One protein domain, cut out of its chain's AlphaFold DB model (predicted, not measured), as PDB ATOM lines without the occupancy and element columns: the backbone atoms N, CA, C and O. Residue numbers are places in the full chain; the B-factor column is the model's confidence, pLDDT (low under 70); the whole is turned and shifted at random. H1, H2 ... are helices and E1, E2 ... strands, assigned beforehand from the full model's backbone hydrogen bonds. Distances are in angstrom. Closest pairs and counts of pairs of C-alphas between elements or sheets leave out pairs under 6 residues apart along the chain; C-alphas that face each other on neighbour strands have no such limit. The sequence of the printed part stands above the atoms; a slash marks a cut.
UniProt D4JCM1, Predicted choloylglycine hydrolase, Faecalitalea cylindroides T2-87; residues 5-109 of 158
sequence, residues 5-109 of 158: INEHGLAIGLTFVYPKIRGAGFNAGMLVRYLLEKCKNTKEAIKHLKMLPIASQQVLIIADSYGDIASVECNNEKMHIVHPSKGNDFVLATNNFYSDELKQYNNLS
ATOM      1  N   ILE A   5     -50.648  37.740 -26.003       98.12
ATOM      2  CA  ILE A   5     -51.943  37.399 -26.601       98.12
ATOM      3  C   ILE A   5     -53.051  37.661 -25.575       98.12
ATOM      4  O   ILE A   5     -52.840  37.424 -24.384       98.12
ATOM      5  N   ASN A   6     -54.208  38.164 -26.010       98.19
ATOM      6  CA  ASN A   6     -55.364  38.394 -25.137       98.19
ATOM      7  C   ASN A   6     -56.509  37.390 -25.370       98.19
ATOM      8  O   ASN A   6     -56.455  36.540 -26.257       98.19
ATOM      9  N   GLU A   7     -57.569  37.507 -24.567       98.19
ATOM     10  CA  GLU A   7     -58.749  36.626 -24.597       98.19
ATOM     11  C   GLU A   7     -59.574  36.701 -25.892       98.19
ATOM     12  O   GLU A   7     -60.394  35.825 -26.158       98.19
ATOM     13  N   HIS A   8     -59.351  37.725 -26.718       98.44
ATOM     14  CA  HIS A   8     -60.009  37.898 -28.012       98.44
ATOM     15  C   HIS A   8     -59.219  37.286 -29.174       98.44
ATOM     16  O   HIS A   8     -59.682  37.332 -30.310       98.44
ATOM     17  N   GLY A   9     -58.041  36.715 -28.904       98.31
ATOM     18  CA  GLY A   9     -57.170  36.157 -29.933       98.31
ATOM     19  C   GLY A   9     -56.298  37.194 -30.641       98.31
ATOM     20  O   GLY A   9     -55.691  36.856 -31.653       98.31
ATOM     21  N   LEU A  10     -56.202  38.427 -30.127       98.69
ATOM     22  CA  LEU A  10     -55.232  39.424 -30.586       98.69
ATOM     23  C   LEU A  10     -53.852  39.090 -30.015       98.69
ATOM     24  O   LEU A  10     -53.684  39.053 -28.796       98.69
ATOM     25  N   ALA A  11     -52.870  38.899 -30.889       98.56
ATOM     26  CA  ALA A  11     -51.469  38.684 -30.559       98.56
ATOM     27  C   ALA A  11     -50.611  39.857 -31.052       98.56
ATOM     28  O   ALA A  11     -50.783  40.342 -32.172       98.56
ATOM     29  N   ILE A  12     -49.669  40.303 -30.221       98.50
ATOM     30  CA  ILE A  12     -48.732  41.379 -30.556       98.50
ATOM     31  C   ILE A  12     -47.311  40.930 -30.230       98.50
ATOM     32  O   ILE A  12     -47.016  40.577 -29.087       98.50
ATOM     33  N   GLY A  13     -46.455  40.964 -31.249       97.88
ATOM     34  CA  GLY A  13     -45.007  40.844 -31.143       97.88
ATOM     35  C   GLY A  13     -44.332  42.211 -31.263       97.88
ATOM     36  O   GLY A  13     -44.735  43.032 -32.087       97.88
ATOM     37  N   LEU A  14     -43.296  42.453 -30.476       97.31
ATOM     38  CA  LEU A  14     -42.547  43.694 -30.375       97.31
ATOM     39  C   LEU A  14     -41.085  43.459 -30.734       97.31
ATOM     40  O   LEU A  14     -40.415  42.563 -30.227       97.31
ATOM     41  N   THR A  15     -40.539  44.361 -31.535       94.50
ATOM     42  CA  THR A  15     -39.095  44.532 -31.636       94.50
ATOM     43  C   THR A  15     -38.733  45.998 -31.460       94.50
ATOM     44  O   THR A  15     -39.368  46.905 -32.007       94.50
ATOM     45  N   PHE A  16     -37.722  46.239 -30.632       93.25
ATOM     46  CA  PHE A  16     -37.221  47.579 -30.378       93.25
ATOM     47  C   PHE A  16     -36.315  48.016 -31.523       93.25
ATOM     48  O   PHE A  16     -35.403  47.283 -31.914       93.25
ATOM     49  N   VAL A  17     -36.528  49.237 -31.999       94.19
ATOM     50  CA  VAL A  17     -35.597  49.923 -32.894       94.19
ATOM     51  C   VAL A  17     -34.924  51.002 -32.071       94.19
ATOM     52  O   VAL A  17     -35.590  51.757 -31.360       94.19
ATOM     53  N   TYR A  18     -33.600  51.073 -32.121       91.75
ATOM     54  CA  TYR A  18     -32.900  52.021 -31.270       91.75
ATOM     55  C   TYR A  18     -33.293  53.460 -31.632       91.75
ATOM     56  O   TYR A  18     -33.198  53.849 -32.800       91.75
ATOM     57  N   PRO A  19     -33.735  54.268 -30.657       88.75
ATOM     58  CA  PRO A  19     -34.333  55.555 -30.952       88.75
ATOM     59  C   PRO A  19     -33.291  56.596 -31.365       88.75
ATOM     60  O   PRO A  19     -32.384  56.909 -30.593       88.75
ATOM     61  N   LYS A  20     -33.478  57.178 -32.552       91.94
ATOM     62  CA  LYS A  20     -32.868  58.438 -32.998       91.94
ATOM     63  C   LYS A  20     -33.687  59.642 -32.528       91.94
ATOM     64  O   LYS A  20     -33.116  60.679 -32.211       91.94
ATOM     65  N   ILE A  21     -35.008  59.478 -32.444       91.56
ATOM     66  CA  ILE A  21     -35.935  60.462 -31.880       91.56
ATOM     67  C   ILE A  21     -36.703  59.871 -30.696       91.56
ATOM     68  O   ILE A  21     -36.957  58.666 -30.634       91.56
ATOM     69  N   ARG A  22     -37.053  60.730 -29.738       91.56
ATOM     70  CA  ARG A  22     -37.874  60.412 -28.563       91.56
ATOM     71  C   ARG A  22     -38.768  61.607 -28.268       91.56
ATOM     72  O   ARG A  22     -38.365  62.740 -28.515       91.56
ATOM     73  N   GLY A  23     -39.933  61.356 -27.689       93.06
ATOM     74  CA  GLY A  23     -40.847  62.414 -27.268       93.06
ATOM     75  C   GLY A  23     -41.713  61.987 -26.092       93.06
ATOM     76  O   GLY A  23     -41.527  60.910 -25.526       93.06
ATOM     77  N   ALA A  24     -42.656  62.845 -25.706       95.69
ATOM     78  CA  ALA A  24     -43.628  62.518 -24.671       95.69
ATOM     79  C   ALA A  24     -44.669  61.520 -25.206       95.69
ATOM     80  O   ALA A  24     -45.194  61.692 -26.306       95.69
ATOM     81  N   GLY A  25     -44.981  60.482 -24.427       96.69
ATOM     82  CA  GLY A  25     -45.944  59.452 -24.811       96.69
ATOM     83  C   GLY A  25     -45.698  58.106 -24.134       96.69
ATOM     84  O   GLY A  25     -44.917  57.990 -23.188       96.69
ATOM     85  N   PHE A  26     -46.352  57.071 -24.645       96.69
ATOM     86  CA  PHE A  26     -46.174  55.696 -24.202       96.69
ATOM     87  C   PHE A  26     -44.931  55.077 -24.839       96.69
ATOM     88  O   PHE A  26     -44.710  55.184 -26.047       96.69
ATOM     89  N   ASN A  27     -44.121  54.400 -24.027       94.81
ATOM     90  CA  ASN A  27     -43.061  53.542 -24.549       94.81
ATOM     91  C   ASN A  27     -43.655  52.276 -25.194       94.81
ATOM     92  O   ASN A  27     -44.811  51.925 -24.948       94.81
ATOM     93  N   ALA A  28     -42.847  51.565 -25.980       95.38
ATOM     94  CA  ALA A  28     -43.286  50.396 -26.736       95.38
ATOM     95  C   ALA A  28     -43.985  49.323 -25.879       95.38
ATOM     96  O   ALA A  28     -45.040  48.828 -26.262       95.38
ATOM     97  N   GLY A  29     -43.462  49.013 -24.687       96.19
ATOM     98  CA  GLY A  29     -44.082  48.030 -23.793       96.19
ATOM     99  C   GLY A  29     -45.450  48.475 -23.264       96.19
ATOM    100  O   GLY A  29     -46.370  47.664 -23.161       96.19
ATOM    101  N   MET A  30     -45.618  49.766 -22.964       96.75
ATOM    102  CA  MET A  30     -46.914  50.324 -22.561       96.75
ATOM    103  C   MET A  30     -47.911  50.367 -23.720       96.75
ATOM    104  O   MET A  30     -49.093  50.122 -23.493       96.75
ATOM    105  N   LEU A  31     -47.450  50.614 -24.950       97.50
ATOM    106  CA  LEU A  31     -48.290  50.499 -26.145       97.50
ATOM    107  C   LEU A  31     -48.812  49.067 -26.295       97.50
ATOM    108  O   LEU A  31     -50.020  48.876 -26.373       97.50
ATOM    109  N   VAL A  32     -47.931  48.061 -26.249       98.25
ATOM    110  CA  VAL A  32     -48.329  46.643 -26.331       98.25
ATOM    111  C   VAL A  32     -49.342  46.297 -25.241       98.25
ATOM    112  O   VAL A  32     -50.398  45.741 -25.537       98.25
ATOM    113  N   ARG A  33     -49.064  46.682 -23.988       98.00
ATOM    114  CA  ARG A  33     -49.975  46.454 -22.860       98.00
ATOM    115  C   ARG A  33     -51.350  47.074 -23.105       98.00
ATOM    116  O   ARG A  33     -52.352  46.383 -22.966       98.00
ATOM    117  N   TYR A  34     -51.390  48.352 -23.478       98.12
ATOM    118  CA  TYR A  34     -52.638  49.064 -23.737       98.12
ATOM    119  C   TYR A  34     -53.440  48.390 -24.856       98.12
ATOM    120  O   TYR A  34     -54.638  48.168 -24.706       98.12
ATOM    121  N   LEU A  35     -52.789  48.045 -25.971       98.50
ATOM    122  CA  LEU A  35     -53.461  47.431 -27.116       98.50
ATOM    123  C   LEU A  35     -54.039  46.058 -26.754       98.50
ATOM    124  O   LEU A  35     -55.195  45.789 -27.064       98.50
ATOM    125  N   LEU A  36     -53.283  45.224 -26.033       98.56
ATOM    126  CA  LEU A  36     -53.769  43.922 -25.570       98.56
ATOM    127  C   LEU A  36     -54.929  44.042 -24.571       98.56
ATOM    128  O   LEU A  36     -55.796  43.175 -24.552       98.56
ATOM    129  N   GLU A  37     -54.979  45.101 -23.761       98.19
ATOM    130  CA  GLU A  37     -56.074  45.334 -22.809       98.19
ATOM    131  C   GLU A  37     -57.322  45.974 -23.431       98.19
ATOM    132  O   GLU A  37     -58.409  45.864 -22.863       98.19
ATOM    133  N   LYS A  38     -57.178  46.720 -24.533       98.38
ATOM    134  CA  LYS A  38     -58.250  47.583 -25.066       98.38
ATOM    135  C   LYS A  38     -58.764  47.187 -26.444       98.38
ATOM    136  O   LYS A  38     -59.801  47.713 -26.842       98.38
ATOM    137  N   CYS A  39     -58.080  46.302 -27.160       98.56
ATOM    138  CA  CYS A  39     -58.420  45.952 -28.536       98.56
ATOM    139  C   CYS A  39     -58.717  44.458 -28.684       98.56
ATOM    140  O   CYS A  39     -58.118  43.612 -28.024       98.56
ATOM    141  N   LYS A  40     -59.632  44.131 -29.597       98.56
ATOM    142  CA  LYS A  40     -60.063  42.749 -29.857       98.56
ATOM    143  C   LYS A  40     -59.398  42.120 -31.074       98.56
ATOM    144  O   LYS A  40     -59.318  40.904 -31.161       98.56
ATOM    145  N   ASN A  41     -58.977  42.937 -32.034       98.81
ATOM    146  CA  ASN A  41     -58.481  42.494 -33.336       98.81
ATOM    147  C   ASN A  41     -57.453  43.483 -33.908       98.81
ATOM    148  O   ASN A  41     -57.264  44.587 -33.383       98.81
ATOM    149  N   THR A  42     -56.805  43.093 -35.005       98.69
ATOM    150  CA  THR A  42     -55.722  43.848 -35.647       98.69
ATOM    151  C   THR A  42     -56.171  45.248 -36.082       98.69
ATOM    152  O   THR A  42     -55.438  46.225 -35.912       98.69
ATOM    153  N   LYS A  43     -57.405  45.389 -36.586       98.56
ATOM    154  CA  LYS A  43     -57.955  46.675 -37.055       98.56
ATOM    155  C   LYS A  43     -58.164  47.666 -35.911       98.56
ATOM    156  O   LYS A  43     -57.794  48.835 -36.038       98.56
ATOM    157  N   GLU A  44     -58.725  47.212 -34.791       98.69
ATOM    158  CA  GLU A  44     -58.867  48.030 -33.582       98.69
ATOM    159  C   GLU A  44     -57.506  48.437 -33.023       98.69
ATOM    160  O   GLU A  44     -57.301  49.616 -32.728       98.69
ATOM    161  N   ALA A  45     -56.553  47.502 -32.950       98.69
ATOM    162  CA  ALA A  45     -55.216  47.783 -32.441       98.69
ATOM    163  C   ALA A  45     -54.515  48.881 -33.257       98.69
ATOM    164  O   ALA A  45     -54.019  49.856 -32.694       98.69
ATOM    165  N   ILE A  46     -54.561  48.794 -34.591       98.69
ATOM    166  CA  ILE A  46     -54.021  49.830 -35.484       98.69
ATOM    167  C   ILE A  46     -54.742  51.171 -35.283       98.69
ATOM    168  O   ILE A  46     -54.097  52.221 -35.255       98.69
ATOM    169  N   LYS A  47     -56.074  51.167 -35.130       98.62
ATOM    170  CA  LYS A  47     -56.851  52.393 -34.891       98.62
ATOM    171  C   LYS A  47     -56.447  53.071 -33.581       98.62
ATOM    172  O   LYS A  47     -56.259  54.284 -33.573       98.62
ATOM    173  N   HIS A  48     -56.307  52.313 -32.496       98.56
ATOM    174  CA  HIS A  48     -55.870  52.849 -31.206       98.56
ATOM    175  C   HIS A  48     -54.434  53.359 -31.275       98.56
ATOM    176  O   HIS A  48     -54.169  54.480 -30.848       98.56
ATOM    177  N   LEU A  49     -53.529  52.589 -31.876       98.19
ATOM    178  CA  LEU A  49     -52.124  52.964 -32.003       98.19
ATOM    179  C   LEU A  49     -51.939  54.302 -32.737       98.19
ATOM    180  O   LEU A  49     -51.105  55.097 -32.322       98.19
ATOM    181  N   LYS A  50     -52.759  54.599 -33.758       97.88
ATOM    182  CA  LYS A  50     -52.760  55.899 -34.466       97.88
ATOM    183  C   LYS A  50     -53.160  57.097 -33.596       97.88
ATOM    184  O   LYS A  50     -52.865  58.226 -33.972       97.88
ATOM    185  N   MET A  51     -53.865  56.875 -32.488       97.31
ATOM    186  CA  MET A  51     -54.337  57.940 -31.593       97.31
ATOM    187  C   MET A  51     -53.442  58.126 -30.363       97.31
ATOM    188  O   MET A  51     -53.524  59.155 -29.696       97.31
ATOM    189  N   LEU A  52     -52.627  57.125 -30.023       97.62
ATOM    190  CA  LEU A  52     -51.789  57.164 -28.831       97.62
ATOM    191  C   LEU A  52     -50.529  58.004 -29.080       97.62
ATOM    192  O   LEU A  52     -49.884  57.840 -30.115       97.62
ATOM    193  N   PRO A  53     -50.112  58.848 -28.121       97.25
ATOM    194  CA  PRO A  53     -48.806  59.486 -28.189       97.25
ATOM    195  C   PRO A  53     -47.717  58.424 -27.994       97.25
ATOM    196  O   PRO A  53     -47.728  57.690 -27.005       97.25
ATOM    197  N   ILE A  54     -46.767  58.339 -28.923       97.62
ATOM    198  CA  ILE A  54     -45.695  57.334 -28.921       97.62
ATOM    199  C   ILE A  54     -44.393  57.989 -28.460       97.62
ATOM    200  O   ILE A  54     -43.962  58.957 -29.064       97.62
ATOM    201  N   ALA A  55     -43.722  57.464 -27.435       96.94
ATOM    202  CA  ALA A  55     -42.458  58.032 -26.938       96.94
ATOM    203  C   ALA A  55     -41.191  57.418 -27.560       96.94
ATOM    204  O   ALA A  55     -40.111  58.006 -27.465       96.94
ATOM    205  N   SER A  56     -41.298  56.222 -28.145       95.31
ATOM    206  CA  SER A  56     -40.165  55.375 -28.545       95.31
ATOM    207  C   SER A  56     -40.198  54.977 -30.024       95.31
ATOM    208  O   SER A  56     -41.116  55.347 -30.747       95.31
ATOM    209  N   GLN A  57     -39.178  54.230 -30.465       96.31
ATOM    210  CA  GLN A  57     -39.073  53.612 -31.788       96.31
ATOM    211  C   GLN A  57     -39.249  52.091 -31.683       96.31
ATOM    212  O   GLN A  57     -38.550  51.430 -30.912       96.31
ATOM    213  N   GLN A  58     -40.178  51.528 -32.452       96.69
ATOM    214  CA  GLN A  58     -40.487  50.100 -32.412       96.69
ATOM    215  C   GLN A  58     -41.148  49.623 -33.701       96.69
ATOM    216  O   GLN A  58     -41.763  50.407 -34.425       96.69
ATOM    217  N   VAL A  59     -41.075  48.318 -33.938       98.00
ATOM    218  CA  VAL A  59     -41.940  47.637 -34.901       98.00
ATOM    219  C   VAL A  59     -42.839  46.668 -34.138       98.00
ATOM    220  O   VAL A  59     -42.356  45.906 -33.298       98.00
ATOM    221  N   LEU A  60     -44.142  46.723 -34.406       98.38
ATOM    222  CA  LEU A  60     -45.135  45.817 -33.833       98.38
ATOM    223  C   LEU A  60     -45.667  44.886 -34.920       98.38
ATOM    224  O   LEU A  60     -46.241  45.363 -35.893       98.38
ATOM    225  N   ILE A  61     -45.532  43.573 -34.747       98.31
ATOM    226  CA  ILE A  61     -46.311  42.605 -35.524       98.31
ATOM    227  C   ILE A  61     -47.612  42.366 -34.772       98.31
ATOM    228  O   ILE A  61     -47.593  41.934 -33.626       98.31
ATOM    229  N   ILE A  62     -48.736  42.644 -35.416       98.62
ATOM    230  CA  ILE A  62     -50.076  42.510 -34.850       98.62
ATOM    231  C   ILE A  62     -50.813  41.466 -35.680       98.62
ATOM    232  O   ILE A  62     -50.894  41.613 -36.897       98.62
ATOM    233  N   ALA A  63     -51.325  40.424 -35.035       98.38
ATOM    234  CA  ALA A  63     -52.100  39.362 -35.667       98.38
ATOM    235  C   ALA A  63     -53.345  39.043 -34.837       98.38
ATOM    236  O   ALA A  63     -53.332  39.213 -33.620       98.38
ATOM    237  N   ASP A  64     -54.402  38.535 -35.464       98.50
ATOM    238  CA  ASP A  64     -55.597  38.089 -34.750       98.50
ATOM    239  C   ASP A  64     -56.120  36.723 -35.219       98.50
ATOM    240  O   ASP A  64     -55.674  36.150 -36.216       98.50
ATOM    241  N   SER A  65     -57.092  36.187 -34.478       97.31
ATOM    242  CA  SER A  65     -57.724  34.897 -34.770       97.31
ATOM    243  C   SER A  65     -58.582  34.886 -36.039       97.31
ATOM    244  O   SER A  65     -58.998  33.811 -36.466       97.31
ATOM    245  N   TYR A  66     -58.869  36.047 -36.639       96.25
ATOM    246  CA  TYR A  66     -59.554  36.134 -37.931       96.25
ATOM    247  C   TYR A  66     -58.585  35.964 -39.108       96.25
ATOM    248  O   TYR A  66     -59.027  35.831 -40.248       96.25
ATOM    249  N   GLY A  67     -57.277  35.928 -38.832       94.19
ATOM    250  CA  GLY A  67     -56.221  35.804 -39.831       94.19
ATOM    251  C   GLY A  67     -55.704  37.145 -40.349       94.19
ATOM    252  O   GLY A  67     -54.856  37.147 -41.241       94.19
ATOM    253  N   ASP A  68     -56.165  38.278 -39.800       97.38
ATOM    254  CA  ASP A  68     -55.626  39.590 -40.156       97.38
ATOM    255  C   ASP A  68     -54.261  39.777 -39.477       97.38
ATOM    256  O   ASP A  68     -54.135  39.635 -38.258       97.38
ATOM    257  N   ILE A  69     -53.242  40.147 -40.259       97.56
ATOM    258  CA  ILE A  69     -51.884  40.429 -39.778       97.56
ATOM    259  C   ILE A  69     -51.336  41.731 -40.376       97.56
ATOM    260  O   ILE A  69     -51.611  42.081 -41.530       97.56
ATOM    261  N   ALA A  70     -50.548  42.459 -39.590       98.38
ATOM    262  CA  ALA A  70     -49.835  43.655 -40.016       98.38
ATOM    263  C   ALA A  70     -48.502  43.807 -39.271       98.38
ATOM    264  O   ALA A  70     -48.380  43.408 -38.115       98.38
ATOM    265  N   SER A  71     -47.518  44.427 -39.919       98.25
ATOM    266  CA  SER A  71     -46.328  44.973 -39.261       98.25
ATOM    267  C   SER A  71     -46.451  46.493 -39.219       98.25
ATOM    268  O   SER A  71     -46.760  47.117 -40.231       98.25
ATOM    269  N   VAL A  72     -46.264  47.094 -38.048       98.50
ATOM    270  CA  VAL A  72     -46.386  48.536 -37.833       98.50
ATOM    271  C   VAL A  72     -45.050  49.088 -37.372       98.50
ATOM    272  O   VAL A  72     -44.683  48.958 -36.204       98.50
ATOM    273  N   GLU A  73     -44.334  49.735 -38.284       98.50
ATOM    274  CA  GLU A  73     -43.149  50.524 -37.965       98.50
ATOM    275  C   GLU A  73     -43.602  51.876 -37.421       98.50
ATOM    276  O   GLU A  73     -44.344  52.595 -38.091       98.50
ATOM    277  N   CYS A  74     -43.197  52.245 -36.208       97.94
ATOM    278  CA  CYS A  74     -43.605  53.524 -35.641       97.94
ATOM    279  C   CYS A  74     -42.559  54.152 -34.723       97.94
ATOM    280  O   CYS A  74     -41.757  53.482 -34.068       97.94
ATOM    281  N   ASN A  75     -42.588  55.479 -34.698       97.25
ATOM    282  CA  ASN A  75     -41.798  56.320 -33.818       97.25
ATOM    283  C   ASN A  75     -42.662  57.473 -33.265       97.25
ATOM    284  O   ASN A  75     -43.882  57.457 -33.420       97.25
ATOM    285  N   ASN A  76     -42.053  58.463 -32.606       96.25
ATOM    286  CA  ASN A  76     -42.783  59.605 -32.037       96.25
ATOM    287  C   ASN A  76     -43.476  60.507 -33.084       96.25
ATOM    288  O   ASN A  76     -44.401  61.229 -32.732       96.25
ATOM    289  N   GLU A  77     -43.073  60.449 -34.355       95.00
ATOM    290  CA  GLU A  77     -43.548  61.344 -35.423       95.00
ATOM    291  C   GLU A  77     -44.310  60.627 -36.544       95.00
ATOM    292  O   GLU A  77     -45.192  61.206 -37.175       95.00
ATOM    293  N   LYS A  78     -43.933  59.383 -36.851       96.62
ATOM    294  CA  LYS A  78     -44.345  58.659 -38.052       96.62
ATOM    295  C   LYS A  78     -44.736  57.230 -37.734       96.62
ATOM    296  O   LYS A  78     -44.212  56.592 -36.822       96.62
ATOM    297  N   MET A  79     -45.635  56.722 -38.562       97.88
ATOM    298  CA  MET A  79     -46.107  55.351 -38.533       97.88
ATOM    299  C   MET A  79     -46.299  54.859 -39.959       97.88
ATOM    300  O   MET A  79     -46.934  55.538 -40.762       97.88
ATOM    301  N   HIS A  80     -45.809  53.659 -40.234       98.44
ATOM    302  CA  HIS A  80     -45.992  52.961 -41.491       98.44
ATOM    303  C   HIS A  80     -46.543  51.563 -41.218       98.44
ATOM    304  O   HIS A  80     -46.075  50.865 -40.318       98.44
ATOM    305  N   ILE A  81     -47.563  51.163 -41.976       98.31
ATOM    306  CA  ILE A  81     -48.269  49.895 -41.782       98.31
ATOM    307  C   ILE A  81     -48.054  49.038 -43.021       98.31
ATOM    308  O   ILE A  81     -48.433  49.422 -44.126       98.31
ATOM    309  N   VAL A  82     -47.485  47.859 -42.813       96.88
ATOM    310  CA  VAL A  82     -47.257  46.849 -43.839       96.88
ATOM    311  C   VAL A  82     -48.268  45.729 -43.650       96.88
ATOM    312  O   VAL A  82     -48.314  45.086 -42.600       96.88
ATOM    313  N   HIS A  83     -49.056  45.474 -44.690       96.56
ATOM    314  CA  HIS A  83     -49.927  44.307 -44.788       96.56
ATOM    315  C   HIS A  83     -49.322  43.275 -45.748       96.56
ATOM    316  O   HIS A  83     -48.563  43.657 -46.648       96.56
ATOM    317  N   PRO A  84     -49.676  41.984 -45.613       94.00
ATOM    318  CA  PRO A  84     -49.417  41.001 -46.656       94.00
ATOM    319  C   PRO A  84     -49.935  41.474 -48.020       94.00
ATOM    320  O   PRO A  84     -50.962  42.150 -48.118       94.00
ATOM    321  N   SER A  85     -49.233  41.109 -49.088       88.75
ATOM    322  CA  SER A  85     -49.545  41.521 -50.458       88.75
ATOM    323  C   SER A  85     -49.497  40.339 -51.424       88.75
ATOM    324  O   SER A  85     -49.029  39.244 -51.099       88.75
ATOM    325  N   LYS A  86     -49.992  40.532 -52.654       81.69
ATOM    326  CA  LYS A  86     -49.955  39.489 -53.686       81.69
ATOM    327  C   LYS A  86     -48.500  39.143 -54.007       81.69
ATOM    328  O   LYS A  86     -47.813  39.901 -54.679       81.69
ATOM    329  N   GLY A  87     -48.047  37.982 -53.545       80.00
ATOM    330  CA  GLY A  87     -46.642  37.591 -53.653       80.00
ATOM    331  C   GLY A  87     -46.011  37.275 -52.301       80.00
ATOM    332  O   GLY A  87     -45.242  36.321 -52.240       80.00
ATOM    333  N   ASN A  88     -46.422  37.991 -51.251       85.06
ATOM    334  CA  ASN A  88     -45.868  37.943 -49.900       85.06
ATOM    335  C   ASN A  88     -47.020  37.880 -48.886       85.06
ATOM    336  O   ASN A  88     -47.534  38.902 -48.441       85.06
ATOM    337  N   ASP A  89     -47.426  36.671 -48.526       90.88
ATOM    338  CA  ASP A  89     -48.506  36.350 -47.586       90.88
ATOM    339  C   ASP A  89     -48.071  36.425 -46.106       90.88
ATOM    340  O   ASP A  89     -48.722  35.874 -45.223       90.88
ATOM    341  N   PHE A  90     -46.969  37.122 -45.821       94.56
ATOM    342  CA  PHE A  90     -46.387  37.265 -44.490       94.56
ATOM    343  C   PHE A  90     -45.853  38.682 -44.259       94.56
ATOM    344  O   PHE A  90     -45.611  39.439 -45.200       94.56
ATOM    345  N   VAL A  91     -45.612  39.013 -42.990       96.12
ATOM    346  CA  VAL A  91     -44.898  40.225 -42.566       96.12
ATOM    347  C   VAL A  91     -43.691  39.851 -41.710       96.12
ATOM    348  O   VAL A  91     -43.622  38.748 -41.167       96.12
ATOM    349  N   LEU A  92     -42.733  40.768 -41.599       95.38
ATOM    350  CA  LEU A  92     -41.496  40.574 -40.852       95.38
ATOM    351  C   LEU A  92     -41.162  41.809 -40.028       95.38
ATOM    352  O   LEU A  92     -41.536  42.929 -40.376       95.38
ATOM    353  N   ALA A  93     -40.416  41.578 -38.957       95.69
ATOM    354  CA  ALA A  93     -39.813  42.623 -38.160       95.69
ATOM    355  C   ALA A  93     -38.514  42.104 -37.535       95.69
ATOM    356  O   ALA A  93     -38.423  40.966 -37.072       95.69
ATOM    357  N   THR A  94     -37.515  42.971 -37.523       94.88
ATOM    358  CA  THR A  94     -36.259  42.844 -36.779       94.88
ATOM    359  C   THR A  94     -35.954  44.228 -36.193       94.88
ATOM    360  O   THR A  94     -36.804  45.112 -36.200       94.88
ATOM    361  N   ASN A  95     -34.755  44.468 -35.677       95.19
ATOM    362  CA  ASN A  95     -34.450  45.675 -34.902       95.19
ATOM    363  C   ASN A  95     -34.177  46.941 -35.749       95.19
ATOM    364  O   ASN A  95     -33.536  47.863 -35.257       95.19
ATOM    365  N   ASN A  96     -34.663  46.997 -36.998       95.88
ATOM    366  CA  ASN A  96     -34.582  48.157 -37.896       95.88
ATOM    367  C   ASN A  96     -35.936  48.426 -38.573       95.88
ATOM    368  O   ASN A  96     -36.755  47.526 -38.731       95.88
ATOM    369  N   PHE A  97     -36.117  49.660 -39.035       97.31
ATOM    370  CA  PHE A  97     -37.139  50.053 -39.998       97.31
ATOM    371  C   PHE A  97     -36.703  49.726 -41.428       97.31
ATOM    372  O   PHE A  97     -35.557  49.984 -41.808       97.31
ATOM    373  N   TYR A  98     -37.626  49.204 -42.228       95.69
ATOM    374  CA  TYR A  98     -37.409  48.823 -43.623       95.69
ATOM    375  C   TYR A  98     -38.231  49.668 -44.595       95.69
ATOM    376  O   TYR A  98     -37.890  49.720 -45.777       95.69
ATOM    377  N   SER A  99     -39.267  50.365 -44.121       96.12
ATOM    378  CA  SER A  99     -40.020  51.301 -44.954       96.12
ATOM    379  C   SER A  99     -39.156  52.485 -45.400       96.12
ATOM    380  O   SER A  99     -38.307  52.988 -44.654       96.12
ATOM    381  N   ASP A 100     -39.395  52.981 -46.616       96.38
ATOM    382  CA  ASP A 100     -38.671  54.142 -47.148       96.38
ATOM    383  C   ASP A 100     -38.837  55.391 -46.272       96.38
ATOM    384  O   ASP A 100     -37.916  56.200 -46.152       96.38
ATOM    385  N   GLU A 101     -39.988  55.515 -45.614       96.12
ATOM    386  CA  GLU A 101     -40.332  56.640 -44.752       96.12
ATOM    387  C   GLU A 101     -39.570  56.614 -43.423       96.12
ATOM    388  O   GLU A 101     -39.103  57.670 -42.970       96.12
ATOM    389  N   LEU A 102     -39.427  55.432 -42.800       96.94
ATOM    390  CA  LEU A 102     -38.826  55.297 -41.473       96.94
ATOM    391  C   LEU A 102     -37.356  54.855 -41.467       96.94
ATOM    392  O   LEU A 102     -36.677  55.110 -40.473       96.94
ATOM    393  N   LYS A 103     -36.801  54.293 -42.553       95.69
ATOM    394  CA  LYS A 103     -35.395  53.823 -42.582       95.69
ATOM    395  C   LYS A 103     -34.364  54.891 -42.191       95.69
ATOM    396  O   LYS A 103     -33.326  54.571 -41.621       95.69
ATOM    397  N   GLN A 104     -34.663  56.169 -42.434       95.19
ATOM    398  CA  GLN A 104     -33.819  57.313 -42.044       95.19
ATOM    399  C   GLN A 104     -33.667  57.503 -40.518       95.19
ATOM    400  O   GLN A 104     -32.766  58.219 -40.061       95.19
ATOM    401  N   TYR A 105     -34.557  56.886 -39.731       95.50
ATOM    402  CA  TYR A 105     -34.547  56.903 -38.267       95.50
ATOM    403  C   TYR A 105     -33.818  55.699 -37.656       95.50
ATOM    404  O   TYR A 105     -33.691  55.638 -36.431       95.50
ATOM    405  N   ASN A 106     -33.313  54.766 -38.471       94.81
ATOM    406  CA  ASN A 106     -32.418  53.719 -37.987       94.81
ATOM    407  C   ASN A 106     -31.112  54.334 -37.480       94.81
ATOM    408  O   ASN A 106     -30.569  55.267 -38.080       94.81
ATOM    409  N   ASN A 107     -30.596  53.790 -36.381       89.31
ATOM    410  CA  ASN A 107     -29.302  54.184 -35.854       89.31
ATOM    411  C   ASN A 107     -28.222  53.215 -36.354       89.31
ATOM    412  O   ASN A 107     -28.138  52.087 -35.884       89.31
ATOM    413  N   LEU A 108     -27.401  53.664 -37.305       84.94
ATOM    414  CA  LEU A 108     -26.336  52.856 -37.910       84.94
ATOM    415  C   LEU A 108     -25.013  52.902 -37.129       84.94
ATOM    416  O   LEU A 108     -24.069  52.210 -37.494       84.94
ATOM    417  N   SER A 109     -24.909  53.734 -36.085       86.56
ATOM    418  CA  SER A 109     -23.674  53.887 -35.298       86.56
ATOM    419  C   SER A 109     -23.587  52.923 -34.114       86.56
ATOM    420  O   SER A 109     -22.720  53.077 -33.256       86.56
TER     421      SER A 109
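What this domain is: This is residues 5 to 109 of the 158 residues of the protein "Predicted choloylglycine hydrolase" of Faecalitalea cylindroides T2-87 (UniProt D4JCM1). In this model of little regular structure, a twisted four-stranded sheet has H1 and H2 over one face, while unnamed residues 90 to 97 cross the other. The printed part has 105 residues, with E1, H1, H2, E2, E3, E4 in turn, 41 residues in named elements, mixed class. The antiparallel sheet runs E1, E2, E3, E4. It is compact, radius of gyration of the C-alphas 13.1 A, spanning 39 by 34 by 18 A.

Where its parts are: Find C-alpha 11 at (-51.469, 38.684, -30.559); E1 runs to 16, 16.8 A. Next come H1, 28 to 38, 15.3 A; H2, 42 to 49; E2, 58 to 63; E3, 69 to 74; and E4, 79 to 82, ending at (-47.257, 46.849, -43.839).

How they stand to each other: Within hydrogen-bond range are N 13 and O 61 of E1 and E2, 2.8 A, N 60 and O 72 of E2 and E3, 2.9 A, and N 73 and O 80 of E3 and E4, 2.9 A. E2, E3, E4 form a meander, each antiparallel to the one before. H1 and H2, on the same face, make two layers with the sheet; they touch, C-alphas of Leu 35 and Ala 45 closest at 5.6 A. Every O i to N i+4 pair in H1 and H2 is within range.

The domain as a whole: The printed part has no cut; E1 to H1 is a long link. No printed residue is under 70.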